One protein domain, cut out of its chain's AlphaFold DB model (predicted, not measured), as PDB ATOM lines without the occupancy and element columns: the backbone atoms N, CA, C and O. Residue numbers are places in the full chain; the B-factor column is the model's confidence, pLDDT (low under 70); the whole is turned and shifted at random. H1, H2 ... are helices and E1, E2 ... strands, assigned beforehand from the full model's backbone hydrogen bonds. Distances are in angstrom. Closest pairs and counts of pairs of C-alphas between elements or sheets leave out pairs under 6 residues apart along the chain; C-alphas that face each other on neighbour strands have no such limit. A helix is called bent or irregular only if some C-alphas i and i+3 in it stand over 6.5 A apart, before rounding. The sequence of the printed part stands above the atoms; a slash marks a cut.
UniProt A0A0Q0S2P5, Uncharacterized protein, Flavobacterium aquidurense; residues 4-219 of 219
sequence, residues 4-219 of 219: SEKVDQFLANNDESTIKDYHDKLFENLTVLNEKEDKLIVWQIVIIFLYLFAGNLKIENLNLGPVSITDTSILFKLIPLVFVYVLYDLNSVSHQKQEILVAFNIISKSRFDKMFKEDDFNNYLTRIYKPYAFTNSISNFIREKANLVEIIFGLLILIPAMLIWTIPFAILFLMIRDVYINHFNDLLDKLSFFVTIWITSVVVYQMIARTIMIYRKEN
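What this domain is: This is residues 4 to 219 of the 219 residues of an uncharacterized protein of Flavobacterium aquidurense (UniProt A0A0Q0S2P5). Two very long helices, H2 and H3, run side by side in opposite ways, and H8 and the arm H7b pack on the first half of H3, making a loose up-and-down bundle of four. The helical hairpin of H6 and H7a angles away to one side, short H4 and H5 pack on H2, H1 packs on H3 near its last residues, and a tiny hairpin, E1 and E2, lies near the other end. The printed part has 216 residues, with named elements in the order H1, H2, E1, E2, H3, H4, H5, H6, H7, H8; the class is mostly helix, and E1 and E2 form an antiparallel sheet. It is loose, with a radius of gyration of the C-alphas of 21.9 A and spans of 64 by 50 by 28 A.

Where its parts are: Find C-alpha 4 at (67.638, -10.321, 6.725), where H1, residues 4 to 13, begins. From C-alpha 16 at (80.493, -8.524, -5.977), H2 runs 60.4 A to residue 56. Next come E1, residues 62 to 64, and E2, residues 67 to 69. H3, residues 73 to 112, covers 57.0 A, kinks by 25 degrees near residue 80 and is only just irregular: C-alphas 77 and 80 are 6.9 A apart. H4 is residues 118 to 121, H5 124 to 129 and H6 132 to 141. H7, residues 148 to 182, was assigned as one helix by its hydrogen bonds but is bent, with C-alphas 165 and 168 7.0 A apart; its arms are H7a, 148 to 165, and H7b, 168 to 182, at a steep tilt of 48 degrees. H8, residues 187 to 218, runs 47.1 A to C-alpha 218 at (56.123, -3.835, 11.470).

How they stand to each other: Start at H3, the hub. It touches H2 at a shallow tilt of 22 degrees, opposite ways; their closest C-alphas, Leu 26 and Phe 104, are 6.1 A apart. With residues 77 to 91 alone it touches H8, closest C-alphas Leu 81 and Thr 196 at 5.1 A. H7b and H8 form a helical hairpin, closest C-alphas Ile 176 and Phe 193 at 6.5 A. H6 and H7a form another, at 3 degrees. H2 and H8 are apart. Between E1 and E2, N 62 and O 69 are 2.9 A apart. Every O i to N i+4 pair is within hydrogen-bond range in H1, H5, H6, H7b and H8, against 36 of 37 in H2, 34 of 36 in H3 and 12 of 14 in H7a; H4 is too short for one.

The domain as a whole: The farthest C-alphas, Pro 66 and Lys 145, are 67.0 A apart. The printed part has no cut and no long link. Look for pLDDT under 70 at residues 55 to 72 and 117 to 146, among others.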
ATOM      1  N   SER A   4      66.701 -11.436   6.895       66.44
ATOM      2  CA  SER A   4      67.638 -10.321   6.725       66.44
ATOM      3  C   SER A   4      69.052 -10.636   7.215       66.44
ATOM      4  O   SER A   4      69.991 -10.467   6.458       66.44
ATOM      5  N   GLU A   5      69.205 -11.214   8.411       72.94
ATOM      6  CA  GLU A   5      70.518 -11.531   8.999       72.94
ATOM      7  C   GLU A   5      71.303 -12.535   8.145       72.94
ATOM      8  O   GLU A   5      72.521 -12.445   8.035       72.94
ATOM      9  N   LYS A   6      70.604 -13.487   7.511       75.88
ATOM     10  CA  LYS A   6      71.224 -14.455   6.595       75.88
ATOM     11  C   LYS A   6      71.697 -13.796   5.300       75.88
ATOM     12  O   LYS A   6      72.760 -14.149   4.799       75.88
ATOM     13  N   VAL A   7      70.912 -12.864   4.759       74.31
ATOM     14  CA  VAL A   7      71.274 -12.130   3.538       74.31
ATOM     15  C   VAL A   7      72.418 -11.155   3.820       74.31
ATOM     16  O   VAL A   7      73.352 -11.087   3.031       74.31
ATOM     17  N   ASP A   8      72.421 -10.491   4.975       76.06
ATOM     18  CA  ASP A   8      73.511  -9.599   5.391       76.06
ATOM     19  C   ASP A   8      74.829 -10.373   5.573       76.06
ATOM     20  O   ASP A   8      75.884  -9.941   5.110       76.06
ATOM     21  N   GLN A   9      74.773 -11.568   6.173       80.12
ATOM     22  CA  GLN A   9      75.928 -12.472   6.261       80.12
ATOM     23  C   GLN A   9      76.400 -12.960   4.888       80.12
ATOM     24  O   GLN A   9      77.600 -13.116   4.675       80.12
ATOM     25  N   PHE A  10      75.483 -13.209   3.951       83.88
ATOM     26  CA  PHE A  10      75.842 -13.565   2.580       83.88
ATOM     27  C   PHE A  10      76.567 -12.411   1.877       83.88
ATOM     28  O   PHE A  10      77.614 -12.641   1.279       83.88
ATOM     29  N   LEU A  11      76.069 -11.178   2.009       82.62
ATOM     30  CA  LEU A  11      76.700  -9.983   1.439       82.62
ATOM     31  C   LEU A  11      78.106  -9.738   2.006       82.62
ATOM     32  O   LEU A  11      79.007  -9.370   1.264       82.62
ATOM     33  N   ALA A  12      78.312  -9.976   3.304       81.19
ATOM     34  CA  ALA A  12      79.611  -9.769   3.947       81.19
ATOM     35  C   ALA A  12      80.682 -10.803   3.546       81.19
ATOM     36  O   ALA A  12      81.874 -10.514   3.633       81.19
ATOM     37  N   ASN A  13      80.269 -12.006   3.136       88.06
ATOM     38  CA  ASN A  13      81.165 -13.147   2.915       88.06
ATOM     39  C   ASN A  13      81.432 -13.465   1.437       88.06
ATOM     40  O   ASN A  13      82.193 -14.388   1.154       88.06
ATOM     41  N   ASN A  14      80.800 -12.752   0.504       88.38
ATOM     42  CA  ASN A  14      80.905 -13.025  -0.927       88.38
ATOM     43  C   ASN A  14      81.378 -11.789  -1.692       88.38
ATOM     44  O   ASN A  14      81.217 -10.654  -1.250       88.38
ATOM     45  N   ASP A  15      81.978 -12.023  -2.852       88.19
ATOM     46  CA  ASP A  15      82.443 -10.975  -3.746       88.19
ATOM     47  C   ASP A  15      81.300 -10.413  -4.610       88.19
ATOM     48  O   ASP A  15      80.257 -11.043  -4.805       88.19
ATOM     49  N   GLU A  16      81.512  -9.224  -5.180       84.62
ATOM     50  CA  GLU A  16      80.493  -8.524  -5.977       84.62
ATOM     51  C   GLU A  16      80.000  -9.351  -7.177       84.62
ATOM     52  O   GLU A  16      78.846  -9.212  -7.582       84.62
ATOM     53  N   SER A  17      80.828 -10.245  -7.739       85.81
ATOM     54  CA  SER A  17      80.406 -11.094  -8.858       85.81
ATOM     55  C   SER A  17      79.374 -12.145  -8.426       85.81
ATOM     56  O   SER A  17      78.341 -12.289  -9.083       85.81
ATOM     57  N   THR A  18      79.587 -12.787  -7.275       87.19
ATOM     58  CA  THR A  18      78.647 -13.745  -6.675       87.19
ATOM     59  C   THR A  18      77.366 -13.053  -6.212       87.19
ATOM     60  O   THR A  18      76.265 -13.569  -6.411       87.19
ATOM     61  N   ILE A  19      77.484 -11.851  -5.639       85.88
ATOM     62  CA  ILE A  19      76.331 -11.039  -5.232       85.88
ATOM     63  C   ILE A  19      75.490 -10.648  -6.455       85.88
ATOM     64  O   ILE A  19      74.259 -10.702  -6.396       85.88
ATOM     65  N   LYS A  20      76.137 -10.287  -7.572       84.94
ATOM     66  CA  LYS A  20      75.456  -9.980  -8.833       84.94
ATOM     67  C   LYS A  20      74.723 -11.195  -9.400       84.94
ATOM     68  O   LYS A  20      73.538 -11.076  -9.683       84.94
ATOM     69  N   ASP A  21      75.390 -12.341  -9.526       88.06
ATOM     70  CA  ASP A  21      74.771 -13.576 -10.033       88.06
ATOM     71  C   ASP A  21      73.563 -13.994  -9.180       88.06
ATOM     72  O   ASP A  21      72.502 -14.344  -9.698       88.06
ATOM     73  N   TYR A  22      73.680 -13.884  -7.855       88.75
ATOM     74  CA  TYR A  22      72.566 -14.166  -6.957       88.75
ATOM     75  C   TYR A  22      71.414 -13.160  -7.117       88.75
ATOM     76  O   TYR A  22      70.252 -13.560  -7.132       88.75
ATOM     77  N   HIS A  23      71.711 -11.866  -7.281       84.81
ATOM     78  CA  HIS A  23      70.707 -10.830  -7.556       84.81
ATOM     79  C   HIS A  23      69.948 -11.089  -8.865       84.81
ATOM     80  O   HIS A  23      68.717 -11.027  -8.871       84.81
ATOM     81  N   ASP A  24      70.663 -11.466  -9.929       86.00
ATOM     82  CA  ASP A  24      70.085 -11.801 -11.234       86.00
ATOM     83  C   ASP A  24      69.185 -13.052 -11.133       86.00
ATOM     84  O   ASP A  24      68.053 -13.049 -11.622       86.00
ATOM     85  N   LYS A  25      69.609 -14.085 -10.388       90.69
ATOM     86  CA  LYS A  25      68.789 -15.282 -10.111       90.69
ATOM     87  C   LYS A  25      67.533 -14.982  -9.298       90.69
ATOM     88  O   LYS A  25      66.484 -15.580  -9.535       90.69
ATOM     89  N   LEU A  26      67.609 -14.079  -8.318       88.06
ATOM     90  CA  LEU A  26      66.425 -13.650  -7.568       88.06
ATOM     91  C   LEU A  26      65.420 -12.954  -8.495       88.06
ATOM     92  O   LEU A  26      64.224 -13.228  -8.398       88.06
ATOM     93  N   PHE A  27      65.893 -12.105  -9.410       86.00
ATOM     94  CA  PHE A  27      65.047 -11.454 -10.411       86.00
ATOM     95  C   PHE A  27      64.401 -12.457 -11.380       86.00
ATOM     96  O   PHE A  27      63.195 -12.386 -11.640       86.00
ATOM     97  N   GLU A  28      65.172 -13.423 -11.882       88.69
ATOM     98  CA  GLU A  28      64.658 -14.491 -12.742       88.69
ATOM     99  C   GLU A  28      63.574 -15.307 -12.024       88.69
ATOM    100  O   GLU A  28      62.478 -15.494 -12.552       88.69
ATOM    101  N   ASN A  29      63.822 -15.703 -10.771       90.06
ATOM    102  CA  ASN A  29      62.845 -16.437  -9.970       90.06
ATOM    103  C   ASN A  29      61.559 -15.635  -9.720       90.06
ATOM    104  O   ASN A  29      60.472 -16.214  -9.750       90.06
ATOM    105  N   LEU A  30      61.645 -14.315  -9.495       86.94
ATOM    106  CA  LEU A  30      60.456 -13.457  -9.392       86.94
ATOM    107  C   LEU A  30      59.640 -13.489 -10.689       86.94
ATOM    108  O   LEU A  30      58.421 -13.649 -10.636       86.94
ATOM    109  N   THR A  31      60.308 -13.403 -11.841       85.12
ATOM    110  CA  THR A  31      59.667 -13.480 -13.162       85.12
ATOM    111  C   THR A  31      58.970 -14.827 -13.376       85.12
ATOM    112  O   THR A  31      57.790 -14.859 -13.719       85.12
ATOM    113  N   VAL A  32      59.640 -15.943 -13.074       90.12
ATOM    114  CA  VAL A  32      59.060 -17.293 -13.193       90.12
ATOM    115  C   VAL A  32      57.850 -17.473 -12.269       90.12
ATOM    116  O   VAL A  32      56.828 -18.041 -12.665       90.12
ATOM    117  N   LEU A  33      57.930 -16.979 -11.030       89.81
ATOM    118  CA  LEU A  33      56.810 -17.047 -10.092       89.81
ATOM    119  C   LEU A  33      55.627 -16.182 -10.539       89.81
ATOM    120  O   LEU A  33      54.490 -16.607 -10.345       89.81
ATOM    121  N   ASN A  34      55.864 -15.026 -11.165       85.19
ATOM    122  CA  ASN A  34      54.802 -14.200 -11.747       85.19
ATOM    123  C   ASN A  34      54.047 -14.925 -12.861       85.19
ATOM    124  O   ASN A  34      52.820 -14.951 -12.860       85.19
ATOM    125  N   GLU A  35      54.765 -15.548 -13.795       88.19
ATOM    126  CA  GLU A  35      54.137 -16.311 -14.880       88.19
ATOM    127  C   GLU A  35      53.330 -17.494 -14.338       88.19
ATOM    128  O   GLU A  35      52.219 -17.777 -14.800       88.19
ATOM    129  N   LYS A  36      53.864 -18.176 -13.318       90.75
ATOM    130  CA  LYS A  36      53.152 -19.256 -12.630       90.75
ATOM    131  C   LYS A  36      51.894 -18.742 -11.931       90.75
ATOM    132  O   LYS A  36      50.858 -19.399 -12.011       90.75
ATOM    133  N   GLU A  37      51.970 -17.594 -11.262       88.50
ATOM    134  CA  GLU A  37      50.833 -16.948 -10.604       88.50
ATOM    135  C   GLU A  37      49.724 -16.606 -11.608       88.50
ATOM    136  O   GLU A  37      48.584 -17.030 -11.423       88.50
ATOM    137  N   ASP A  38      50.061 -15.942 -12.717       85.75
ATOM    138  CA  ASP A  38      49.098 -15.611 -13.772       85.75
ATOM    139  C   ASP A  38      48.455 -16.871 -14.366       85.75
ATOM    140  O   ASP A  38      47.240 -16.928 -14.562       85.75
ATOM    141  N   LYS A  39      49.247 -17.923 -14.606       91.00
ATOM    142  CA  LYS A  39      48.735 -19.205 -15.102       91.00
ATOM    143  C   LYS A  39      47.740 -19.835 -14.125       91.00
ATOM    144  O   LYS A  39      46.724 -20.372 -14.564       91.00
ATOM    145  N   LEU A  40      48.006 -19.771 -12.820       92.88
ATOM    146  CA  LEU A  40      47.092 -20.272 -11.788       92.88
ATOM    147  C   LEU A  40      45.802 -19.444 -11.722       92.88
ATOM    148  O   LEU A  40      44.726 -20.030 -11.617       92.88
ATOM    149  N   ILE A  41      45.885 -18.115 -11.858       89.94
ATOM    150  CA  ILE A  41      44.707 -17.232 -11.949       89.94
ATOM    151  C   ILE A  41      43.845 -17.619 -13.156       89.94
ATOM    152  O   ILE A  41      42.635 -17.802 -13.021       89.94
ATOM    153  N   VAL A  42      44.459 -17.803 -14.329       90.44
ATOM    154  CA  VAL A  42      43.747 -18.229 -15.544       90.44
ATOM    155  C   VAL A  42      43.085 -19.590 -15.339       90.44
ATOM    156  O   VAL A  42      41.906 -19.743 -15.654       90.44
ATOM    157  N   TRP A  43      43.793 -20.565 -14.760       92.56
ATOM    158  CA  TRP A  43      43.206 -21.869 -14.440       92.56
ATOM    159  C   TRP A  43      42.026 -21.759 -13.486       92.56
ATOM    160  O   TRP A  43      41.009 -22.416 -13.699       92.56
ATOM    161  N   GLN A  44      42.122 -20.910 -12.468       91.94
ATOM    162  CA  GLN A  44      41.027 -20.695 -11.537       91.94
ATOM    163  C   GLN A  44      39.796 -20.120 -12.250       91.94
ATOM    164  O   GLN A  44      38.693 -20.627 -12.053       91.94
ATOM    165  N   ILE A  45      39.979 -19.127 -13.126       90.19
ATOM    166  CA  ILE A  45      38.904 -18.566 -13.958       90.19
ATOM    167  C   ILE A  45      38.273 -19.659 -14.829       90.19
ATOM    168  O   ILE A  45      37.051 -19.795 -14.852       90.19
ATOM    169  N   VAL A  46      39.089 -20.478 -15.497       91.75
ATOM    170  CA  VAL A  46      38.608 -21.600 -16.319       91.75
ATOM    171  C   VAL A  46      37.778 -22.579 -15.487       91.75
ATOM    172  O   VAL A  46      36.689 -22.950 -15.913       91.75
ATOM    173  N   ILE A  47      38.228 -22.960 -14.287       92.50
ATOM    174  CA  ILE A  47      37.490 -23.881 -13.408       92.50
ATOM    175  C   ILE A  47      36.150 -23.275 -12.965       92.50
ATOM    176  O   ILE A  47      35.144 -23.982 -12.944       92.50
ATOM    177  N   ILE A  48      36.107 -21.972 -12.661       90.44
ATOM    178  CA  ILE A  48      34.857 -21.263 -12.334       90.44
ATOM    179  C   ILE A  48      33.882 -21.350 -13.503       90.44
ATOM    180  O   ILE A  48      32.724 -21.718 -13.310       90.44
ATOM    181  N   PHE A  49      34.343 -21.047 -14.717       88.56
ATOM    182  CA  PHE A  49      33.503 -21.161 -15.903       88.56
ATOM    183  C   PHE A  49      33.026 -22.598 -16.108       88.56
ATOM    184  O   PHE A  49      31.832 -22.801 -16.299       88.56
ATOM    185  N   LEU A  50      33.912 -23.591 -16.005       86.94
ATOM    186  CA  LEU A  50      33.540 -25.002 -16.136       86.94
ATOM    187  C   LEU A  50      32.449 -25.397 -15.137       86.94
ATOM    188  O   LEU A  50      31.479 -26.032 -15.536       86.94
ATOM    189  N   TYR A  51      32.557 -24.970 -13.879       86.75
ATOM    190  CA  TYR A  51      31.538 -25.215 -12.859       86.75
ATOM    191  C   TYR A  51      30.190 -24.568 -13.200       86.75
ATOM    192  O   TYR A  51      29.153 -25.230 -13.172       86.75
ATOM    193  N   LEU A  52      30.196 -23.283 -13.571       84.31
ATOM    194  CA  LEU A  52      28.977 -22.543 -13.905       84.31
ATOM    195  C   LEU A  52      28.301 -23.071 -15.178       84.31
ATOM    196  O   LEU A  52      27.073 -23.129 -15.248       84.31
ATOM    197  N   PHE A  53      29.081 -23.461 -16.187       80.25
ATOM    198  CA  PHE A  53      28.554 -24.059 -17.410       80.25
ATOM    199  C   PHE A  53      28.020 -25.464 -17.154       80.25
ATOM    200  O   PHE A  53      26.907 -25.760 -17.587       80.25
ATOM    201  N   ALA A  54      28.759 -26.298 -16.419       74.69
ATOM    202  CA  ALA A  54      28.313 -27.641 -16.074       74.69
ATOM    203  C   ALA A  54      26.968 -27.591 -15.336       74.69
ATOM    204  O   ALA A  54      26.038 -28.274 -15.747       74.69
ATOM    205  N   GLY A  55      26.807 -26.724 -14.328       67.06
ATOM    206  CA  GLY A  55      25.565 -26.642 -13.544       67.06
ATOM    207  C   GLY A  55      24.315 -26.246 -14.342       67.06
ATOM    208  O   GLY A  55      23.203 -26.610 -13.966       67.06
ATOM    209  N   ASN A  56      24.477 -25.532 -15.460       66.50
ATOM    210  CA  ASN A  56      23.366 -25.139 -16.338       66.50
ATOM    211  C   ASN A  56      23.051 -26.180 -17.417       66.50
ATOM    212  O   ASN A  56      21.962 -26.201 -17.992       66.50
ATOM    213  N   LEU A  57      24.016 -27.037 -17.708       61.28
ATOM    214  CA  LEU A  57      23.932 -28.047 -18.732       61.28
ATOM    215  C   LEU A  57      23.551 -29.361 -18.047       61.28
ATOM    216  O   LEU A  57      24.408 -30.057 -17.516       61.28
ATOM    217  N   LYS A  58      22.261 -29.729 -18.073       56.88
ATOM    218  CA  LYS A  58      21.788 -31.091 -17.736       56.88
ATOM    219  C   LYS A  58      22.296 -32.104 -18.777       56.88
ATOM    220  O   LYS A  58      21.519 -32.728 -19.493       56.88
ATOM    221  N   ILE A  59      23.609 -32.186 -18.948       57.72
ATOM    222  CA  ILE A  59      24.269 -33.082 -19.881       57.72
ATOM    223  C   ILE A  59      24.402 -34.408 -19.157       57.72
ATOM    224  O   ILE A  59      25.272 -34.570 -18.312       57.72
ATOM    225  N   GLU A  60      23.535 -35.354 -19.489       56.25
ATOM    226  CA  GLU A  60      23.647 -36.730 -18.999       56.25
ATOM    227  C   GLU A  60      24.865 -37.444 -19.615       56.25
ATOM    228  O   GLU A  60      25.433 -38.322 -18.984       56.25
ATOM    229  N   ASN A  61      25.326 -37.026 -20.806       58.56
ATOM    230  CA  ASN A  61      26.474 -37.619 -21.502       58.56
ATOM    231  C   ASN A  61      27.355 -36.548 -22.166       58.56
ATOM    232  O   ASN A  61      26.910 -35.862 -23.089       58.56
ATOM    233  N   LEU A  62      28.612 -36.414 -21.730       60.81
ATOM    234  CA  LEU A  62      29.589 -35.514 -22.351       60.81
ATOM    235  C   LEU A  62      30.466 -36.308 -23.329       60.81
ATOM    236  O   LEU A  62      31.332 -37.079 -22.918       60.81
ATOM    237  N   ASN A  63      30.266 -36.099 -24.630       58.75
ATOM    238  CA  ASN A  63      31.089 -36.717 -25.670       58.75
ATOM    239  C   ASN A  63      32.275 -35.809 -26.018       58.75
ATOM    240  O   ASN A  63      32.126 -34.818 -26.731       58.75
ATOM    241  N   LEU A  64      33.465 -36.163 -25.531       62.44
ATOM    242  CA  LEU A  64      34.737 -35.543 -25.903       62.44
ATOM    243  C   LEU A  64      35.388 -36.376 -27.016       62.44
ATOM    244  O   LEU A  64      36.318 -37.149 -26.787       62.44
ATOM    245  N   GLY A  65      34.869 -36.246 -28.241       65.56
ATOM    246  CA  GLY A  65      35.381 -36.979 -29.404       65.56
ATOM    247  C   GLY A  65      35.233 -38.503 -29.236       65.56
ATOM    248  O   GLY A  65      34.099 -38.967 -29.132       65.56
ATOM    249  N   PRO A  66      36.322 -39.301 -29.214       67.38
ATOM    250  CA  PRO A  66      36.241 -40.756 -29.050       67.38
ATOM    251  C   PRO A  66      35.940 -41.208 -27.610       67.38
ATOM    252  O   PRO A  66      35.728 -42.396 -27.383       67.38
ATOM    253  N   VAL A  67      35.946 -40.293 -26.633       52.59
ATOM    254  CA  VAL A  67      35.693 -40.607 -25.223       52.59
ATOM    255  C   VAL A  67      34.333 -40.042 -24.822       52.59
ATOM    256  O   VAL A  67      34.141 -38.827 -24.784       52.59
ATOM    257  N   SER A  68      33.387 -40.923 -24.506       56.25
ATOM    258  CA  SER A  68      32.094 -40.552 -23.927       56.25
ATOM    259  C   SER A  68      32.159 -40.679 -22.408       56.25
ATOM    260  O   SER A  68      32.325 -41.781 -21.881       56.25
ATOM    261  N   ILE A  69      32.019 -39.564 -21.695       61.38
ATOM    262  CA  ILE A  69      31.815 -39.571 -20.247       61.38
ATOM    263  C   ILE A  69      30.312 -39.720 -20.014       61.38
ATOM    264  O   ILE A  69      29.545 -38.790 -20.264       61.38
ATOM    265  N   THR A  70      29.908 -40.906 -19.561       58.50
ATOM    266  CA  THR A  70      28.505 -41.288 -19.332       58.50
ATOM    267  C   THR A  70      27.937 -40.802 -18.000       58.50
ATOM    268  O   THR A  70      26.761 -41.000 -17.725       58.50
ATOM    269  N   ASP A  71      28.777 -40.210 -17.150       65.81
ATOM    270  CA  ASP A  71      28.368 -39.631 -15.875       65.81
ATOM    271  C   ASP A  71      29.111 -38.313 -15.646       65.81
ATOM    272  O   ASP A  71      30.250 -38.265 -15.172       65.81
ATOM    273  N   THR A  72      28.469 -37.213 -16.025       68.50
ATOM    274  CA  THR A  72      29.001 -35.862 -15.824       68.50
ATOM    275  C   THR A  72      29.045 -35.459 -14.351       68.50
ATOM    276  O   THR A  72      29.736 -34.491 -14.025       68.50
ATOM    277  N   SER A  73      28.416 -36.220 -13.439       72.19
ATOM    278  CA  SER A  73      28.463 -35.956 -11.995       72.19
ATOM    279  C   SER A  73      29.890 -35.992 -11.445       72.19
ATOM    280  O   SER A  73      30.209 -35.259 -10.510       72.19
ATOM    281  N   ILE A  74      30.793 -36.761 -12.070       77.75
ATOM    282  CA  ILE A  74      32.202 -36.833 -11.665       77.75
ATOM    283  C   ILE A  74      32.921 -35.484 -11.759       77.75
ATOM    284  O   ILE A  74      33.790 -35.193 -10.937       77.75
ATOM    285  N   LEU A  75      32.529 -34.629 -12.709       77.19
ATOM    286  CA  LEU A  75      33.085 -33.284 -12.832       77.19
ATOM    287  C   LEU A  75      32.681 -32.429 -11.630       77.19
ATOM    288  O   LEU A  75      33.548 -31.828 -11.007       77.19
ATOM    289  N   PHE A  76      31.408 -32.440 -11.235       78.12
ATOM    290  CA  PHE A  76      30.929 -31.707 -10.056       78.12
ATOM    291  C   PHE A  76      31.572 -32.198  -8.760       78.12
ATOM    292  O   PHE A  76      31.869 -31.404  -7.870       78.12
ATOM    293  N   LYS A  77      31.859 -33.500  -8.685       81.19
ATOM    294  CA  LYS A  77      32.539 -34.119  -7.546       81.19
ATOM    295  C   LYS A  77      33.996 -33.670  -7.436       81.19
ATOM    296  O   LYS A  77      34.460 -33.418  -6.329       81.19
ATOM    297  N   LEU A  78      34.731 -33.559  -8.546       87.62
ATOM    298  CA  LEU A  78      36.176 -33.271  -8.536       87.62
ATOM    299  C   LEU A  78      36.530 -31.786  -8.697       87.62
ATOM    300  O   LEU A  78      37.593 -31.367  -8.241       87.62
ATOM    301  N   ILE A  79      35.661 -30.977  -9.306       90.69
ATOM    302  CA  ILE A  79      35.871 -29.534  -9.495       90.69
ATOM    303  C   ILE A  79      36.236 -28.803  -8.191       90.69
ATOM    304  O   ILE A  79      37.238 -28.088  -8.214       90.69
ATOM    305  N   PRO A  80      35.523 -28.973  -7.055       91.44
ATOM    306  CA  PRO A  80      35.881 -28.289  -5.811       91.44
ATOM    307  C   PRO A  80      37.290 -28.651  -5.320       91.44
ATOM    308  O   PRO A  80      38.024 -27.781  -4.852       91.44
ATOM    309  N   LEU A  81      37.688 -29.917  -5.485       92.62
ATOM    310  CA  LEU A  81      39.006 -30.411  -5.093       92.62
ATOM    311  C   LEU A  81      40.115 -29.779  -5.945       92.62
ATOM    312  O   LEU A  81      41.113 -29.286  -5.419       92.62
ATOM    313  N   VAL A  82      39.929 -29.753  -7.266       93.69
ATOM    314  CA  VAL A  82      40.877 -29.105  -8.185       93.69
ATOM    315  C   VAL A  82      40.923 -27.598  -7.922       93.69
ATOM    316  O   VAL A  82      42.002 -27.009  -7.890       93.69
ATOM    317  N   PHE A  83      39.771 -26.973  -7.673       94.75
ATOM    318  CA  PHE A  83      39.678 -25.547  -7.383       94.75
ATOM    319  C   PHE A  83      40.445 -25.167  -6.115       94.75
ATOM    320  O   PHE A  83      41.241 -24.226  -6.137       94.75
ATOM    321  N   VAL A  84      40.248 -25.903  -5.015       95.00
ATOM    322  CA  VAL A  84      40.951 -25.612  -3.760       95.00
ATOM    323  C   VAL A  84      42.449 -25.890  -3.870       95.00
ATOM    324  O   VAL A  84      43.244 -25.160  -3.283       95.00
ATOM    325  N   TYR A  85      42.854 -26.884  -4.665       94.75
ATOM    326  CA  TYR A  85      44.264 -27.143  -4.951       94.75
ATOM    327  C   TYR A  85      44.914 -25.968  -5.698       94.75
ATOM    328  O   TYR A  85      45.967 -25.484  -5.290       94.75
ATOM    329  N   VAL A  86      44.260 -25.438  -6.741       95.00
ATOM    330  CA  VAL A  86      44.740 -24.241  -7.456       95.00
ATOM    331  C   VAL A  86      44.822 -23.035  -6.520       95.00
ATOM    332  O   VAL A  86      45.784 -22.270  -6.576       95.00
ATOM    333  N   LEU A  87      43.843 -22.877  -5.626       92.75
ATOM    334  CA  LEU A  87      43.819 -21.798  -4.639       92.75
ATOM    335  C   LEU A  87      44.976 -21.924  -3.630       92.75
ATOM    336  O   LEU A  87      45.628 -20.927  -3.308       92.75
ATOM    337  N   TYR A  88      45.280 -23.143  -3.182       94.12
ATOM    338  CA  TYR A  88      46.446 -23.441  -2.352       94.12
ATOM    339  C   TYR A  88      47.762 -23.098  -3.063       94.12
ATOM    340  O   TYR A  88      48.586 -22.366  -2.508       94.12
ATOM    341  N   ASP A  89      47.941 -23.558  -4.303       94.25
ATOM    342  CA  ASP A  89      49.149 -23.286  -5.086       94.25
ATOM    343  C   ASP A  89      49.339 -21.781  -5.325       94.25
ATOM    344  O   ASP A  89      50.455 -21.272  -5.214       94.25
ATOM    345  N   LEU A  90      48.252 -21.044  -5.573       91.25
ATOM    346  CA  LEU A  90      48.282 -19.591  -5.740       91.25
ATOM    347  C   LEU A  90      48.731 -18.880  -4.454       91.25
ATOM    348  O   LEU A  90      49.548 -17.954  -4.508       91.25
ATOM    349  N   ASN A  91      48.260 -19.339  -3.289       89.06
ATOM    350  CA  ASN A  91      48.709 -18.818  -1.998       89.06
ATOM    351  C   ASN A  91      50.195 -19.134  -1.741       89.06
ATOM    352  O   ASN A  91      50.946 -18.259  -1.307       89.06
ATOM    353  N   SER A  92      50.640 -20.350  -2.072       90.69
ATOM    354  CA  SER A  92      52.041 -20.765  -1.932       90.69
ATOM    355  C   SER A  92      52.978 -19.953  -2.833       90.69
ATOM    356  O   SER A  92      54.000 -19.452  -2.364       90.69
ATOM    357  N   VAL A  93      52.631 -19.772  -4.112       90.88
ATOM    358  CA  VAL A  93      53.409 -18.951  -5.059       90.88
ATOM    359  C   VAL A  93      53.474 -17.501  -4.584       90.88
ATOM    360  O   VAL A  93      54.552 -16.908  -4.540       90.88
ATOM    361  N   SER A  94      52.342 -16.954  -4.133       85.12
ATOM    362  CA  SER A  94      52.282 -15.609  -3.554       85.12
ATOM    363  C   SER A  94      53.182 -15.447  -2.329       85.12
ATOM    364  O   SER A  94      53.691 -14.355  -2.083       85.12
ATOM    365  N   HIS A  95      53.342 -16.496  -1.523       85.38
ATOM    366  CA  HIS A  95      54.218 -16.471  -0.357       85.38
ATOM    367  C   HIS A  95      55.697 -16.509  -0.757       85.38
ATOM    368  O   HIS A  95      56.455 -15.635  -0.344       85.38
ATOM    369  N   GLN A  96      56.083 -17.451  -1.622       89.06
ATOM    370  CA  GLN A  96      57.457 -17.575  -2.130       89.06
ATOM    371  C   GLN A  96      57.934 -16.273  -2.776       89.06
ATOM    372  O   GLN A  96      59.032 -15.796  -2.501       89.06
ATOM    373  N   LYS A  97      57.074 -15.642  -3.578       87.56
ATOM    374  CA  LYS A  97      57.367 -14.362  -4.219       87.56
ATOM    375  C   LYS A  97      57.676 -13.257  -3.213       87.56
ATOM    376  O   LYS A  97      58.627 -12.511  -3.417       87.56
ATOM    377  N   GLN A  98      56.941 -13.176  -2.104       83.44
ATOM    378  CA  GLN A  98      57.249 -12.201  -1.055       83.44
ATOM    379  C   GLN A  98      58.581 -12.475  -0.361       83.44
ATOM    380  O   GLN A  98      59.307 -11.531  -0.053       83.44
ATOM    381  N   GLU A  99      58.935 -13.736  -0.121       83.88
ATOM    382  CA  GLU A  99      60.234 -14.068   0.468       83.88
ATOM    383  C   GLU A  99      61.393 -13.685  -0.457       83.88
ATOM    384  O   GLU A  99      62.362 -13.065  -0.006       83.88
ATOM    385  N   ILE A 100      61.265 -13.986  -1.751       87.44
ATOM    386  CA  ILE A 100      62.258 -13.612  -2.762       87.44
ATOM    387  C   ILE A 100      62.331 -12.091  -2.905       87.44
ATOM    388  O   ILE A 100      63.431 -11.549  -2.941       87.44
ATOM    389  N   LEU A 101      61.196 -11.383  -2.899       85.62
ATOM    390  CA  LEU A 101      61.153  -9.919  -2.958       85.62
ATOM    391  C   LEU A 101      61.896  -9.285  -1.774       85.62
ATOM    392  O   LEU A 101      62.637  -8.320  -1.951       85.62
ATOM    393  N   VAL A 102      61.739  -9.834  -0.565       83.75
ATOM    394  CA  VAL A 102      62.476  -9.366   0.619       83.75
ATOM    395  C   VAL A 102      63.982  -9.532   0.416       83.75
ATOM    396  O   VAL A 102      64.726  -8.579   0.639       83.75
ATOM    397  N   ALA A 103      64.437 -10.704  -0.036       83.81
ATOM    398  CA  ALA A 103      65.856 -10.940  -0.310       83.81
ATOM    399  C   ALA A 103      66.383 -10.020  -1.427       83.81
ATOM    400  O   ALA A 103      67.430  -9.391  -1.275       83.81
ATOM    401  N   PHE A 104      65.619  -9.882  -2.511       85.19
ATOM    402  CA  PHE A 104      65.934  -9.020  -3.646       85.19
ATOM    403  C   PHE A 104      66.077  -7.556  -3.223       85.19
ATOM    404  O   PHE A 104      67.022  -6.887  -3.636       85.19
ATOM    405  N   ASN A 105      65.189  -7.062  -2.359       82.12
ATOM    406  CA  ASN A 105      65.226  -5.689  -1.866       82.12
ATOM    407  C   ASN A 105      66.407  -5.404  -0.942       82.12
ATOM    408  O   ASN A 105      66.968  -4.315  -1.013       82.12
ATOM    409  N   ILE A 106      66.808  -6.361  -0.100       82.19
ATOM    410  CA  ILE A 106      67.993  -6.200   0.756       82.19
ATOM    411  C   ILE A 106      69.242  -6.024  -0.115       82.19
ATOM    412  O   ILE A 106      70.007  -5.078   0.074       82.19
ATOM    413  N   ILE A 107      69.405  -6.877  -1.127       82.69
ATOM    414  CA  ILE A 107      70.552  -6.813  -2.041       82.69
ATOM    415  C   ILE A 107      70.484  -5.570  -2.929       82.69
ATOM    416  O   ILE A 107      71.484  -4.877  -3.102       82.69
ATOM    417  N   SER A 108      69.301  -5.234  -3.445       81.19
ATOM    418  CA  SER A 108      69.099  -4.033  -4.263       81.19
ATOM    419  C   SER A 108      69.410  -2.755  -3.491       81.19
ATOM    420  O   SER A 108      70.031  -1.845  -4.040       81.19
ATOM    421  N   LYS A 109      69.057  -2.703  -2.201       79.44
ATOM    422  CA  LYS A 109      69.437  -1.600  -1.320       79.44
ATOM    423  C   LYS A 109      70.953  -1.532  -1.148       79.44
ATOM    424  O   LYS A 109      71.520  -0.457  -1.283       79.44
ATOM    425  N   SER A 110      71.610  -2.666  -0.909       78.81
ATOM    426  CA  SER A 110      73.067  -2.710  -0.739       78.81
ATOM    427  C   SER A 110      73.839  -2.281  -1.992       78.81
ATOM    428  O   SER A 110      74.898  -1.675  -1.865       78.81
ATOM    429  N   ARG A 111      73.344  -2.610  -3.191       78.31
ATOM    430  CA  ARG A 111      74.058  -2.368  -4.458       78.31
ATOM    431  C   ARG A 111      73.699  -1.047  -5.130       78.31
ATOM    432  O   ARG A 111      74.548  -0.429  -5.762       78.31
ATOM    433  N   PHE A 112      72.434  -0.637  -5.035       80.69
ATOM    434  CA  PHE A 112      71.871   0.458  -5.831       80.69
ATOM    435  C   PHE A 112      71.163   1.528  -4.996       80.69
ATOM    436  O   PHE A 112      70.627   2.468  -5.581       80.69
ATOM    437  N   ASP A 113      71.105   1.367  -3.669       79.56
ATOM    438  CA  ASP A 113      70.329   2.210  -2.747       79.56
ATOM    439  C   ASP A 113      68.855   2.374  -3.173       79.56
ATOM    440  O   ASP A 113      68.236   3.430  -3.052       79.56
ATOM    441  N   LYS A 114      68.274   1.300  -3.731       74.12
ATOM    442  CA  LYS A 114      66.882   1.260  -4.199       74.12
ATOM    443  C   LYS A 114      66.126   0.077  -3.615       74.12
ATOM    444  O   LYS A 114      66.650  -1.031  -3.523       74.12
ATOM    445  N   MET A 115      64.861   0.320  -3.275       71.88
ATOM    446  CA  MET A 115      63.884  -0.710  -2.921       71.88
ATOM    447  C   MET A 115      62.799  -0.774  -3.989       71.88
ATOM    448  O   MET A 115      62.329   0.261  -4.460       71.88
ATOM    449  N   PHE A 116      62.380  -1.988  -4.316       71.06
ATOM    450  CA  PHE A 116      61.320  -2.267  -5.271       71.06
ATOM    451  C   PHE A 116      60.083  -2.796  -4.543       71.06
ATOM    452  O   PHE A 116      60.176  -3.519  -3.546       71.06
ATOM    453  N   LYS A 117      58.897  -2.425  -5.016       68.69
ATOM    454  CA  LYS A 117      57.623  -2.902  -4.465       68.69
ATOM    455  C   LYS A 117      57.192  -4.179  -5.180       68.69
ATOM    456  O   LYS A 117      57.565  -4.407  -6.324       68.69
ATOM    457  N   GLU A 118      56.363  -5.000  -4.529       64.25
ATOM    458  CA  GLU A 118      55.780  -6.203  -5.160       64.25
ATOM    459  C   GLU A 118      55.060  -5.838  -6.473       64.25
ATOM    460  O   GLU A 118      55.184  -6.538  -7.476       64.25
ATOM    461  N   ASP A 119      54.397  -4.676  -6.493       64.38
ATOM    462  CA  ASP A 119      53.704  -4.133  -7.662       64.38
ATOM    463  C   ASP A 119      54.619  -3.879  -8.866       64.38
ATOM    464  O   ASP A 119      54.156  -4.012  -9.999       64.38
ATOM    465  N   ASP A 120      55.906  -3.587  -8.651       65.88
ATOM    466  CA  ASP A 120      56.871  -3.345  -9.732       65.88
ATOM    467  C   ASP A 120      57.141  -4.617 -10.547       65.88
ATOM    468  O   ASP A 120      57.486  -4.535 -11.724       65.88
ATOM    469  N   PHE A 121      56.911  -5.789  -9.945       64.88
ATOM    470  CA  PHE A 121      57.068  -7.093 -10.588       64.88
ATOM    471  C   PHE A 121      55.730  -7.721 -10.987       64.88
ATOM    472  O   PHE A 121      55.721  -8.657 -11.773       64.88
ATOM    473  N   ASN A 122      54.596  -7.249 -10.464       65.31
ATOM    474  CA  ASN A 122      53.289  -7.832 -10.770       65.31
ATOM    475  C   ASN A 122      52.890  -7.600 -12.237       65.31
ATOM    476  O   ASN A 122      52.796  -6.453 -12.682       65.31
ATOM    477  N   ASN A 123      52.531  -8.676 -12.940       65.06
ATOM    478  CA  ASN A 123      51.892  -8.615 -14.255       65.06
ATOM    479  C   ASN A 123      50.451  -8.075 -14.167       65.06
ATOM    480  O   ASN A 123      49.831  -8.048 -13.102       65.06
ATOM    481  N   TYR A 124      49.894  -7.653 -15.308       65.12
ATOM    482  CA  TYR A 124      48.572  -7.012 -15.393       65.12
ATOM    483  C   TYR A 124      47.432  -7.854 -14.792       65.12
ATOM    484  O   TYR A 124      46.614  -7.326 -14.041       65.12
ATOM    485  N   LEU A 125      47.403  -9.164 -15.068       59.66
ATOM    486  CA  LEU A 125      46.396 -10.092 -14.532       59.66
ATOM    487  C   LEU A 125      46.476 -10.185 -13.006       59.66
ATOM    488  O   LEU A 125      45.470  -9.984 -12.322       59.66
ATOM    489  N   THR A 126      47.679 -10.401 -12.475       60.41
ATOM    490  CA  THR A 126      47.938 -10.387 -11.033       60.41
ATOM    491  C   THR A 126      47.501  -9.066 -10.384       60.41
ATOM    492  O   THR A 126      46.865  -9.102  -9.336       60.41
ATOM    493  N   ARG A 127      47.749  -7.902 -11.007       63.41
ATOM    494  CA  ARG A 127      47.324  -6.584 -10.476       63.41
ATOM    495  C   ARG A 127      45.805  -6.398 -10.406       63.41
ATOM    496  O   ARG A 127      45.327  -5.679  -9.536       63.41
ATOM    497  N   ILE A 128      45.045  -7.008 -11.316       60.56
ATOM    498  CA  ILE A 128      43.572  -6.976 -11.280       60.56
ATOM    499  C   ILE A 128      43.047  -7.929 -10.207       60.56
ATOM    500  O   ILE A 128      42.132  -7.591  -9.461       60.56
ATOM    501  N   TYR A 129      43.628  -9.126 -10.147       57.22
ATOM    502  CA  TYR A 129      43.191 -10.189  -9.250       57.22
ATOM    503  C   TYR A 129      43.526  -9.889  -7.782       57.22
ATOM    504  O   TYR A 129      42.746 -10.188  -6.877       57.22
ATOM    505  N   LYS A 130      44.679  -9.263  -7.540       60.78
ATOM    506  CA  LYS A 130      45.111  -8.775  -6.234       60.78
ATOM    507  C   LYS A 130      44.846  -7.273  -6.136       60.78
ATOM    508  O   LYS A 130      45.652  -6.486  -6.629       60.78
ATOM    509  N   PRO A 131      43.810  -6.831  -5.409       53.06
ATOM    510  CA  PRO A 131      43.512  -5.409  -5.275       53.06
ATOM    511  C   PRO A 131      44.537  -4.639  -4.418       53.06
ATOM    512  O   PRO A 131      44.316  -3.465  -4.142       53.06
ATOM    513  N   TYR A 132      45.663  -5.249  -4.017       51.16
ATOM    514  CA  TYR A 132      46.701  -4.643  -3.170       51.16
ATOM    515  C   TYR A 132      47.269  -3.332  -3.721       51.16
ATOM    516  O   TYR A 132      47.623  -2.468  -2.925       51.16
ATOM    517  N   ALA A 133      47.268  -3.116  -5.041       46.03
ATOM    518  CA  ALA A 133      47.624  -1.821  -5.627       46.03
ATOM    519  C   ALA A 133      46.628  -0.709  -5.224       46.03
ATOM    520  O   ALA A 133      47.036   0.395  -4.871       46.03
ATOM    521  N   PHE A 134      45.325  -1.018  -5.186       48.47
ATOM    522  CA  PHE A 134      44.304  -0.117  -4.646       48.47
ATOM    523  C   PHE A 134      44.428   0.017  -3.130       48.47
ATOM    524  O   PHE A 134      44.356   1.129  -2.618       48.47
ATOM    525  N   THR A 135      44.662  -1.078  -2.406       49.47
ATOM    526  CA  THR A 135      44.796  -1.061  -0.942       49.47
ATOM    527  C   THR A 135      46.017  -0.262  -0.479       49.47
ATOM    528  O   THR A 135      45.896   0.493   0.477       49.47
ATOM    529  N   ASN A 136      47.154  -0.348  -1.180       51.97
ATOM    530  CA  ASN A 136      48.357   0.456  -0.928       51.97
ATOM    531  C   ASN A 136      48.147   1.929  -1.297       51.97
ATOM    532  O   ASN A 136      48.589   2.823  -0.578       51.97
ATOM    533  N   SER A 137      47.458   2.221  -2.404       49.50
ATOM    534  CA  SER A 137      47.071   3.599  -2.719       49.50
ATOM    535  C   SER A 137      46.139   4.172  -1.648       49.50
ATOM    536  O   SER A 137      46.353   5.301  -1.220       49.50
ATOM    537  N   ILE A 138      45.174   3.393  -1.148       52.00
ATOM    538  CA  ILE A 138      44.252   3.791  -0.072       52.00
ATOM    539  C   ILE A 138      44.970   3.905   1.278       52.00
ATOM    540  O   ILE A 138      44.704   4.853   2.010       52.00
ATOM    541  N   SER A 139      45.921   3.025   1.606       52.50
ATOM    542  CA  SER A 139      46.714   3.151   2.837       52.50
ATOM    543  C   SER A 139      47.571   4.417   2.825       52.50
ATOM    544  O   SER A 139      47.753   5.037   3.863       52.50
ATOM    545  N   ASN A 140      48.034   4.858   1.649       54.78
ATOM    546  CA  ASN A 140      48.699   6.154   1.497       54.78
ATOM    547  C   ASN A 140      47.729   7.346   1.629       54.78
ATOM    548  O   ASN A 140      48.165   8.438   2.002       54.78
ATOM    549  N   PHE A 141      46.435   7.160   1.334       52.97
ATOM    550  CA  PHE A 141      45.389   8.164   1.581       52.97
ATOM    551  C   PHE A 141      45.006   8.245   3.063       52.97
ATOM    552  O   PHE A 141      44.766   9.340   3.569       52.97
ATOM    553  N   ILE A 142      45.004   7.118   3.779       55.97
ATOM    554  CA  ILE A 142      44.791   7.065   5.230       55.97
ATOM    555  C   ILE A 142      46.117   7.416   5.922       55.97
ATOM    556  O   ILE A 142      46.842   6.563   6.424       55.97
ATOM    557  N   ARG A 143      46.469   8.705   5.928       58.00
ATOM    558  CA  ARG A 143      47.577   9.208   6.756       58.00
ATOM    559  C   ARG A 143      47.256   8.994   8.241       58.00
ATOM    560  O   ARG A 143      46.094   9.018   8.629       58.00
ATOM    561  N   GLU A 144      48.277   8.931   9.099       56.28
ATOM    562  CA  GLU A 144      48.127   8.868  10.574       56.28
ATOM    563  C   GLU A 144      47.268  10.005  11.180       56.28
ATOM    564  O   GLU A 144      46.865   9.930  12.337       56.28
ATOM    565  N   LYS A 145      46.965  11.059  10.408       58.19
ATOM    566  CA  LYS A 145      46.085  12.183  10.776       58.19
ATOM    567  C   LYS A 145      44.822  12.283   9.905       58.19
ATOM    568  O   LYS A 145      44.316  13.384   9.707       58.19
ATOM    569  N   ALA A 146      44.357  11.175   9.329       63.62
ATOM    570  CA  ALA A 146      43.171  11.173   8.480       63.62
ATOM    571  C   ALA A 146      41.914  11.549   9.280       63.62
ATOM    572  O   ALA A 146      41.673  11.037  10.376       63.62
ATOM    573  N   ASN A 147      41.095  12.440   8.723       76.88
ATOM    574  CA  ASN A 147      39.817  12.812   9.328       76.88
ATOM    575  C   ASN A 147      38.798  11.665   9.196       76.88
ATOM    576  O   ASN A 147      38.856  10.866   8.266       76.88
ATOM    577  N   LEU A 148      37.800  11.616  10.086       76.62
ATOM    578  CA  LEU A 148      36.787  10.544  10.124       76.62
ATOM    579  C   LEU A 148      36.055  10.359   8.776       76.62
ATOM    580  O   LEU A 148      35.740   9.240   8.383       76.62
ATOM    581  N   VAL A 149      35.862  11.449   8.028       78.88
ATOM    582  CA  VAL A 149      35.292  11.437   6.670       78.88
ATOM    583  C   VAL A 149      36.231  10.765   5.660       78.88
ATOM    584  O   VAL A 149      35.776   9.954   4.860       78.88
ATOM    585  N   GLU A 150      37.533  11.050   5.710       72.75
ATOM    586  CA  GLU A 150      38.539  10.442   4.822       72.75
ATOM    587  C   GLU A 150      38.656   8.936   5.077       72.75
ATOM    588  O   GLU A 150      38.746   8.156   4.130       72.75
ATOM    589  N   ILE A 151      38.562   8.519   6.344       73.75
ATOM    590  CA  ILE A 151      38.531   7.105   6.730       73.75
ATOM    591  C   ILE A 151      37.298   6.417   6.136       73.75
ATOM    592  O   ILE A 151      37.441   5.371   5.510       73.75
ATOM    593  N   ILE A 152      36.100   7.002   6.276       79.62
ATOM    594  CA  ILE A 152      34.858   6.422   5.731       79.62
ATOM    595  C   ILE A 152      34.917   6.312   4.205       79.62
ATOM    596  O   ILE A 152      34.582   5.259   3.666       79.62
ATOM    597  N   PHE A 153      35.363   7.359   3.503       78.62
ATOM    598  CA  PHE A 153      35.515   7.319   2.045       78.62
ATOM    599  C   PHE A 153      36.558   6.286   1.608       78.62
ATOM    600  O   PHE A 153      36.305   5.528   0.673       78.62
ATOM    601  N   GLY A 154      37.691   6.201   2.312       70.50
ATOM    602  CA  GLY A 154      38.696   5.165   2.085       70.50
ATOM    603  C   GLY A 154      38.114   3.759   2.240       70.50
ATOM    604  O   GLY A 154      38.324   2.909   1.378       70.50
ATOM    605  N   LEU A 155      37.310   3.532   3.282       74.50
ATOM    606  CA  LEU A 155      36.647   2.253   3.558       74.50
ATOM    607  C   LEU A 155      35.591   1.907   2.495       74.50
ATOM    608  O   LEU A 155      35.525   0.767   2.045       74.50
ATOM    609  N   LEU A 156      34.817   2.890   2.031       78.75
ATOM    610  CA  LEU A 156      33.826   2.727   0.961       78.75
ATOM    611  C   LEU A 156      34.463   2.270  -0.358       78.75
ATOM    612  O   LEU A 156      33.903   1.418  -1.045       78.75
ATOM    613  N   ILE A 157      35.646   2.795  -0.688       74.62
ATOM    614  CA  ILE A 157      36.421   2.385  -1.869       74.62
ATOM    615  C   ILE A 157      37.076   1.008  -1.648       74.62
ATOM    616  O   ILE A 157      37.223   0.225  -2.586       74.62
ATOM    617  N   LEU A 158      37.430   0.679  -0.402       70.00
ATOM    618  CA  LEU A 158      38.037  -0.598  -0.027       70.00
ATOM    619  C   LEU A 158      37.048  -1.775  -0.088       70.00
ATOM    620  O   LEU A 158      37.456  -2.895  -0.388       70.00
ATOM    621  N   ILE A 159      35.757  -1.545   0.181       75.38
ATOM    622  CA  ILE A 159      34.730  -2.603   0.209       75.38
ATOM    623  C   ILE A 159      34.651  -3.364  -1.130       75.38
ATOM    624  O   ILE A 159      34.780  -4.588  -1.102       75.38
ATOM    625  N   PRO A 160      34.514  -2.714  -2.305       73.94
ATOM    626  CA  PRO A 160      34.548  -3.408  -3.595       73.94
ATOM    627  C   PRO A 160      35.820  -4.237  -3.814       73.94
ATOM    628  O   PRO A 160      35.749  -5.359  -4.308       73.94
ATOM    629  N   ALA A 161      36.978  -3.720  -3.398       67.00
ATOM    630  CA  ALA A 161      38.247  -4.441  -3.472       67.00
ATOM    631  C   ALA A 161      38.253  -5.694  -2.576       67.00
ATOM    632  O   ALA A 161      38.647  -6.773  -3.018       67.00
ATOM    633  N   MET A 162      37.760  -5.587  -1.339       68.62
ATOM    634  CA  MET A 162      37.604  -6.736  -0.442       68.62
ATOM    635  C   MET A 162      36.618  -7.771  -0.994       68.62
ATOM    636  O   MET A 162      36.851  -8.975  -0.868       68.62
ATOM    637  N   LEU A 163      35.543  -7.323  -1.650       74.31
ATOM    638  CA  LEU A 163      34.589  -8.218  -2.299       74.31
ATOM    639  C   LEU A 163      35.266  -9.034  -3.402       74.31
ATOM    640  O   LEU A 163      35.131 -10.251  -3.397       74.31
ATOM    641  N   ILE A 164      36.074  -8.415  -4.270       73.69
ATOM    642  CA  ILE A 164      36.804  -9.133  -5.333       73.69
ATOM    643  C   ILE A 164      37.686 -10.246  -4.754       73.69
ATOM    644  O   ILE A 164      37.668 -11.373  -5.246       73.69
ATOM    645  N   TRP A 165      38.403  -9.963  -3.666       71.31
ATOM    646  CA  TRP A 165      39.279 -10.945  -3.021       71.31
ATOM    647  C   TRP A 165      38.527 -12.114  -2.362       71.31
ATOM    648  O   TRP A 165      39.063 -13.215  -2.247       71.31
ATOM    649  N   THR A 166      37.273 -11.905  -1.951       80.69
ATOM    650  CA  THR A 166      36.439 -12.951  -1.329       80.69
ATOM    651  C   THR A 166      35.684 -13.819  -2.341       80.69
ATOM    652  O   THR A 166      35.223 -14.902  -1.975       80.69
ATOM    653  N   ILE A 167      35.617 -13.415  -3.619       85.88
ATOM    654  CA  ILE A 167      34.936 -14.166  -4.692       85.88
ATOM    655  C   ILE A 167      35.388 -15.636  -4.774       85.88
ATOM    656  O   ILE A 167      34.513 -16.505  -4.789       85.88
ATOM    657  N   PRO A 168      36.696 -15.975  -4.787       87.56
ATOM    658  CA  PRO A 168      37.129 -17.369  -4.892       87.56
ATOM    659  C   PRO A 168      36.614 -18.245  -3.744       87.56
ATOM    660  O   PRO A 168      36.212 -19.385  -3.967       87.56
ATOM    661  N   PHE A 169      36.563 -17.704  -2.525       89.19
ATOM    662  CA  PHE A 169      36.043 -18.413  -1.354       89.19
ATOM    663  C   PHE A 169      34.524 -18.565  -1.400       89.19
ATOM    664  O   PHE A 169      34.006 -19.623  -1.048       89.19
ATOM    665  N   ALA A 170      33.808 -17.542  -1.873       90.81
ATOM    666  CA  ALA A 170      32.366 -17.623  -2.073       90.81
ATOM    667  C   ALA A 170      32.006 -18.700  -3.110       90.81
ATOM    668  O   ALA A 170      31.108 -19.506  -2.872       90.81
ATOM    669  N   ILE A 171      32.738 -18.768  -4.226       91.31
ATOM    670  CA  ILE A 171      32.526 -19.795  -5.255       91.31
ATOM    671  C   ILE A 171      32.858 -21.189  -4.717       91.31
ATOM    672  O   ILE A 171      32.068 -22.112  -4.905       91.31
ATOM    673  N   LEU A 172      33.971 -21.344  -3.998       92.88
ATOM    674  CA  LEU A 172      34.324 -22.614  -3.363       92.88
ATOM    675  C   LEU A 172      33.247 -23.077  -2.375       92.88
ATOM    676  O   LEU A 172      32.879 -24.249  -2.366       92.88
ATOM    677  N   PHE A 173      32.692 -22.161  -1.581       92.75
ATOM    678  CA  PHE A 173      31.578 -22.472  -0.690       92.75
ATOM    679  C   PHE A 173      30.351 -22.975  -1.463       92.75
ATOM    680  O   PHE A 173      29.733 -23.957  -1.051       92.75
ATOM    681  N   LEU A 174      30.020 -22.352  -2.599       91.38
ATOM    682  CA  LEU A 174      28.939 -22.823  -3.466       91.38
ATOM    683  C   LEU A 174      29.219 -24.228  -4.016       91.38
ATOM    684  O   LEU A 174      28.324 -25.063  -3.958       91.38
ATOM    685  N   MET A 175      30.446 -24.507  -4.471       91.50
ATOM    686  CA  MET A 175      30.853 -25.832  -4.961       91.50
ATOM    687  C   MET A 175      30.757 -26.906  -3.865       91.50
ATOM    688  O   MET A 175      30.205 -27.978  -4.084       91.50
ATOM    689  N   ILE A 176      31.252 -26.617  -2.657       91.06
ATOM    690  CA  ILE A 176      31.185 -27.538  -1.509       91.06
ATOM    691  C   ILE A 176      29.728 -27.804  -1.111       91.06
ATOM    692  O   ILE A 176      29.353 -28.946  -0.838       91.06
ATOM    693  N   ARG A 177      28.895 -26.756  -1.082       90.06
ATOM    694  CA  ARG A 177      27.464 -26.874  -0.789       90.06
ATOM    695  C   ARG A 177      26.754 -27.737  -1.830       90.06
ATOM    696  O   ARG A 177      25.918 -28.553  -1.452       90.06
ATOM    697  N   ASP A 178      27.066 -27.549  -3.106       86.62
ATOM    698  CA  ASP A 178      26.493 -28.329  -4.202       86.62
ATOM    699  C   ASP A 178      26.831 -29.819  -4.060       86.62
ATOM    700  O   ASP A 178      25.931 -30.660  -4.070       86.62
ATOM    701  N   VAL A 179      28.097 -30.145  -3.763       87.44
ATOM    702  CA  VAL A 179      28.507 -31.525  -3.464       87.44
ATOM    703  C   VAL A 179      27.731 -32.099  -2.279       87.44
ATOM    704  O   VAL A 179      27.252 -33.227  -2.360       87.44
ATOM    705  N   TYR A 180      27.563 -31.334  -1.198       88.69
ATOM    706  CA  TYR A 180      26.842 -31.798  -0.008       88.69
ATOM    707  C   TYR A 180      25.357 -32.084  -0.271       88.69
ATOM    708  O   TYR A 180      24.820 -33.071   0.226       88.69
ATOM    709  N   ILE A 181      24.682 -31.215  -1.024       86.38
ATOM    710  CA  ILE A 181      23.234 -31.318  -1.238       86.38
ATOM    711  C   ILE A 181      22.909 -32.333  -2.339       86.38
ATOM    712  O   ILE A 181      21.989 -33.129  -2.176       86.38
ATOM    713  N   ASN A 182      23.647 -32.299  -3.450       82.50
ATOM    714  CA  ASN A 182      23.267 -32.999  -4.679       82.50
ATOM    715  C   ASN A 182      24.090 -34.264  -4.944       82.50
ATOM    716  O   ASN A 182      23.632 -35.151  -5.665       82.50
ATOM    717  N   HIS A 183      25.286 -34.372  -4.362       79.31
ATOM    718  CA  HIS A 183      26.236 -35.425  -4.712       79.31
ATOM    719  C   HIS A 183      26.802 -36.178  -3.504       79.31
ATOM    720  O   HIS A 183      27.748 -36.917  -3.686       79.31
ATOM    721  N   PHE A 184      26.264 -36.065  -2.286       83.12
ATOM    722  CA  PHE A 184      26.867 -36.668  -1.081       83.12
ATOM    723  C   PHE A 184      26.456 -38.132  -0.828       83.12
ATOM    724  O   PHE A 184      26.070 -38.505   0.282       83.12
ATOM    725  N   ASN A 185      26.527 -38.984  -1.850       82.31
ATOM    726  CA  ASN A 185      26.014 -40.355  -1.763       82.31
ATOM    727  C   ASN A 185      27.142 -41.385  -1.610       82.31
ATOM    728  O   ASN A 185      27.103 -42.209  -0.687       82.31
ATOM    729  N   ASP A 186      28.188 -41.285  -2.430       83.44
ATOM    730  CA  ASP A 186      29.233 -42.302  -2.529       83.44
ATOM    731  C   ASP A 186      30.503 -41.943  -1.741       83.44
ATOM    732  O   ASP A 186      30.719 -40.815  -1.292       83.44
ATOM    733  N   LEU A 187      31.389 -42.931  -1.563       84.94
ATOM    734  CA  LEU A 187      32.670 -42.749  -0.866       84.94
ATOM    735  C   LEU A 187      33.543 -41.674  -1.536       84.94
ATOM    736  O   LEU A 187      34.163 -40.871  -0.840       84.94
ATOM    737  N   LEU A 188      33.572 -41.650  -2.873       83.38
ATOM    738  CA  LEU A 188      34.325 -40.659  -3.647       83.38
ATOM    739  C   LEU A 188      33.871 -39.231  -3.315       83.38
ATOM    740  O   LEU A 188      34.700 -38.335  -3.169       83.38
ATOM    741  N   ASP A 189      32.569 -39.045  -3.125       83.25
ATOM    742  CA  ASP A 189      31.957 -37.740  -2.888       83.25
ATOM    743  C   ASP A 189      32.302 -37.228  -1.496       83.25
ATOM    744  O   ASP A 189      32.716 -36.082  -1.314       83.25
ATOM    745  N   LYS A 190      32.215 -38.128  -0.512       88.12
ATOM    746  CA  LYS A 190      32.607 -37.862   0.873       88.12
ATOM    747  C   LYS A 190      34.090 -37.519   0.952       88.12
ATOM    748  O   LYS A 190      34.446 -36.536   1.597       88.12
ATOM    749  N   LEU A 191      34.950 -38.284   0.276       89.19
ATOM    750  CA  LEU A 191      36.386 -38.005   0.221       89.19
ATOM    751  C   LEU A 191      36.667 -36.647  -0.417       89.19
ATOM    752  O   LEU A 191      37.374 -35.844   0.187       89.19
ATOM    753  N   SER A 192      36.086 -36.360  -1.584       88.81
ATOM    754  CA  SER A 192      36.263 -35.064  -2.246       88.81
ATOM    755  C   SER A 192      35.827 -33.913  -1.337       88.81
ATOM    756  O   SER A 192      36.584 -32.963  -1.135       88.81
ATOM    757  N   PHE A 193      34.663 -34.030  -0.698       92.00
ATOM    758  CA  PHE A 193      34.139 -33.036   0.235       92.00
ATOM    759  C   PHE A 193      35.072 -32.799   1.433       92.00
ATOM    760  O   PHE A 193      35.481 -31.663   1.686       92.00
ATOM    761  N   PHE A 194      35.459 -33.858   2.154       94.31
ATOM    762  CA  PHE A 194      36.301 -33.731   3.348       94.31
ATOM    763  C   PHE A 194      37.711 -33.241   3.021       94.31
ATOM    764  O   PHE A 194      38.233 -32.380   3.730       94.31
ATOM    765  N   VAL A 195      38.318 -33.737   1.937       93.69
ATOM    766  CA  VAL A 195      39.637 -33.266   1.493       93.69
ATOM    767  C   VAL A 195      39.557 -31.802   1.068       93.69
ATOM    768  O   VAL A 195      40.422 -31.016   1.449       93.69
ATOM    769  N   THR A 196      38.494 -31.398   0.367       94.69
ATOM    770  CA  THR A 196      38.304 -29.998  -0.028       94.69
ATOM    771  C   THR A 196      38.212 -29.083   1.195       94.69
ATOM    772  O   THR A 196      38.907 -28.067   1.256       94.69
ATOM    773  N   ILE A 197      37.427 -29.452   2.213       94.19
ATOM    774  CA  ILE A 197      37.326 -28.696   3.475       94.19
ATOM    775  C   ILE A 197      38.673 -28.631   4.197       94.19
ATOM    776  O   ILE A 197      39.058 -27.573   4.704       94.19
ATOM    777  N   TRP A 198      39.400 -29.746   4.242       95.75
ATOM    778  CA  TRP A 198      40.699 -29.806   4.896       95.75
ATOM    779  C   TRP A 198      41.712 -28.872   4.225       95.75
ATOM    780  O   TRP A 198      42.296 -28.029   4.906       95.75
ATOM    781  N   ILE A 199      41.854 -28.932   2.895       93.69
ATOM    782  CA  ILE A 199      42.754 -28.036   2.151       93.69
ATOM    783  C   ILE A 199      42.303 -26.579   2.308       93.69
ATOM    784  O   ILE A 199      43.134 -25.708   2.557       93.69
ATOM    785  N   THR A 200      40.996 -26.301   2.255       93.44
ATOM    786  CA  THR A 200      40.462 -24.945   2.487       93.44
ATOM    787  C   THR A 200      40.895 -24.415   3.853       93.44
ATOM    788  O   THR A 200      41.351 -23.279   3.969       93.44
ATOM    789  N   SER A 201      40.814 -25.256   4.885       93.19
ATOM    790  CA  SER A 201      41.232 -24.903   6.245       93.19
ATOM    791  C   SER A 201      42.733 -24.613   6.323       93.19
ATOM    792  O   SER A 201      43.137 -23.655   6.982       93.19
ATOM    793  N   VAL A 202      43.560 -25.387   5.610       92.75
ATOM    794  CA  VAL A 202      45.010 -25.146   5.500       92.75
ATOM    795  C   VAL A 202      45.297 -23.800   4.838       92.75
ATOM    796  O   VAL A 202      46.110 -23.033   5.355       92.75
ATOM    797  N   VAL A 203      44.615 -23.474   3.736       90.62
ATOM    798  CA  VAL A 203      44.765 -22.175   3.063       90.62
ATOM    799  C   VAL A 203      44.402 -21.035   4.014       90.62
ATOM    800  O   VAL A 203      45.194 -20.109   4.190       90.62
ATOM    801  N   VAL A 204      43.234 -21.103   4.660       89.12
ATOM    802  CA  VAL A 204      42.778 -20.062   5.597       89.12
ATOM    803  C   VAL A 204      43.780 -19.887   6.739       89.12
ATOM    804  O   VAL A 204      44.155 -18.759   7.063       89.12
ATOM    805  N   TYR A 205      44.280 -20.989   7.303       90.44
ATOM    806  CA  TYR A 205      45.321 -20.953   8.328       90.44
ATOM    807  C   TYR A 205      46.593 -20.249   7.836       90.44
ATOM    808  O   TYR A 205      47.089 -19.352   8.515       90.44
ATOM    809  N   GLN A 206      47.100 -20.600   6.648       86.38
ATOM    810  CA  GLN A 206      48.289 -19.966   6.069       86.38
ATOM    811  C   GLN A 206      48.098 -18.458   5.870       86.38
ATOM    812  O   GLN A 206      49.004 -17.677   6.160       86.38
ATOM    813  N   MET A 207      46.920 -18.035   5.406       83.19
ATOM    814  CA  MET A 207      46.606 -16.619   5.201       83.19
ATOM    815  C   MET A 207      46.581 -15.848   6.523       83.19
ATOM    816  O   MET A 207      47.204 -14.793   6.624       83.19
ATOM    817  N   ILE A 208      45.924 -16.389   7.554       83.94
ATOM    818  CA  ILE A 208      45.878 -15.771   8.887       83.94
ATOM    819  C   ILE A 208      47.284 -15.706   9.492       83.94
ATOM    820  O   ILE A 208      47.716 -14.642   9.939       83.94
ATOM    821  N   ALA A 209      48.023 -16.820   9.470       83.38
ATOM    822  CA  ALA A 209      49.379 -16.893  10.006       83.38
ATOM    823  C   ALA A 209      50.309 -15.869   9.337       83.38
ATOM    824  O   ALA A 209      51.089 -15.204  10.019       83.38
ATOM    825  N   ARG A 210      50.185 -15.686   8.018       77.06
ATOM    826  CA  ARG A 210      50.939 -14.687   7.252       77.06
ATOM    827  C   ARG A 210      50.605 -13.262   7.678       77.06
ATOM    828  O   ARG A 210      51.523 -12.498   7.956       77.06
ATOM    829  N   THR A 211      49.323 -12.909   7.763       75.94
ATOM    830  CA  THR A 211      48.895 -11.568   8.196       75.94
ATOM    831  C   THR A 211      49.431 -11.244   9.591       75.94
ATOM    832  O   THR A 211      49.962 -10.157   9.813       75.94
ATOM    833  N   ILE A 212      49.390 -12.213  10.513       76.19
ATOM    834  CA  ILE A 212      49.947 -12.063  11.865       76.19
ATOM    835  C   ILE A 212      51.472 -11.874  11.823       76.19
ATOM    836  O   ILE A 212      52.008 -11.023  12.535       76.19
ATOM    837  N   MET A 213      52.191 -12.643  10.997       71.75
ATOM    838  CA  MET A 213      53.648 -12.506  10.866       71.75
ATOM    839  C   MET A 213      54.070 -11.150  10.300       71.75
ATOM    840  O   MET A 213      55.068 -10.603  10.766       71.75
ATOM    841  N   ILE A 214      53.336 -10.614   9.321       67.19
ATOM    842  CA  ILE A 214      53.598  -9.285   8.750       67.19
ATOM    843  C   ILE A 214      53.399  -8.214   9.825       67.19
ATOM    844  O   ILE A 214      54.318  -7.441  10.083       67.19
ATOM    845  N   TYR A 215      52.272  -8.252  10.539       64.50
ATOM    846  CA  TYR A 215      51.970  -7.294  11.605       64.50
ATOM    847  C   TYR A 215      53.011  -7.293  12.739       64.50
ATOM    848  O   TYR A 215      53.349  -6.246  13.287       64.50
ATOM    849  N   ARG A 216      53.570  -8.463  13.075       59.31
ATOM    850  CA  ARG A 216      54.656  -8.594  14.064       59.31
ATOM    851  C   ARG A 216      56.019  -8.107  13.548       59.31
ATOM    852  O   ARG A 216      56.952  -7.975  14.327       59.31
ATOM    853  N   LYS A 217      56.188  -7.939  12.238       56.94
ATOM    854  CA  LYS A 217      57.437  -7.450  11.635       56.94
ATOM    855  C   LYS A 217      57.479  -5.923  11.563       56.94
ATOM    856  O   LYS A 217      58.574  -5.374  11.489       56.94
ATOM    857  N   GLU A 218      56.309  -5.289  11.550       46.94
ATOM    858  CA  GLU A 218      56.123  -3.835  11.470       46.94
ATOM    859  C   GLU A 218      56.049  -3.149  12.850       46.94
ATOM    860  O   GLU A 218      56.276  -1.944  12.917       46.94
ATOM    861  N   ASN A 219      55.808  -3.906  13.934       37.44
ATOM    862  CA  ASN A 219      55.852  -3.457  15.339       37.44
ATOM    863  C   ASN A 219      57.006  -4.111  16.110       37.44
ATOM    864  O   ASN A 219      57.571  -3.449  17.007       37.44
TER     865      ASN A 219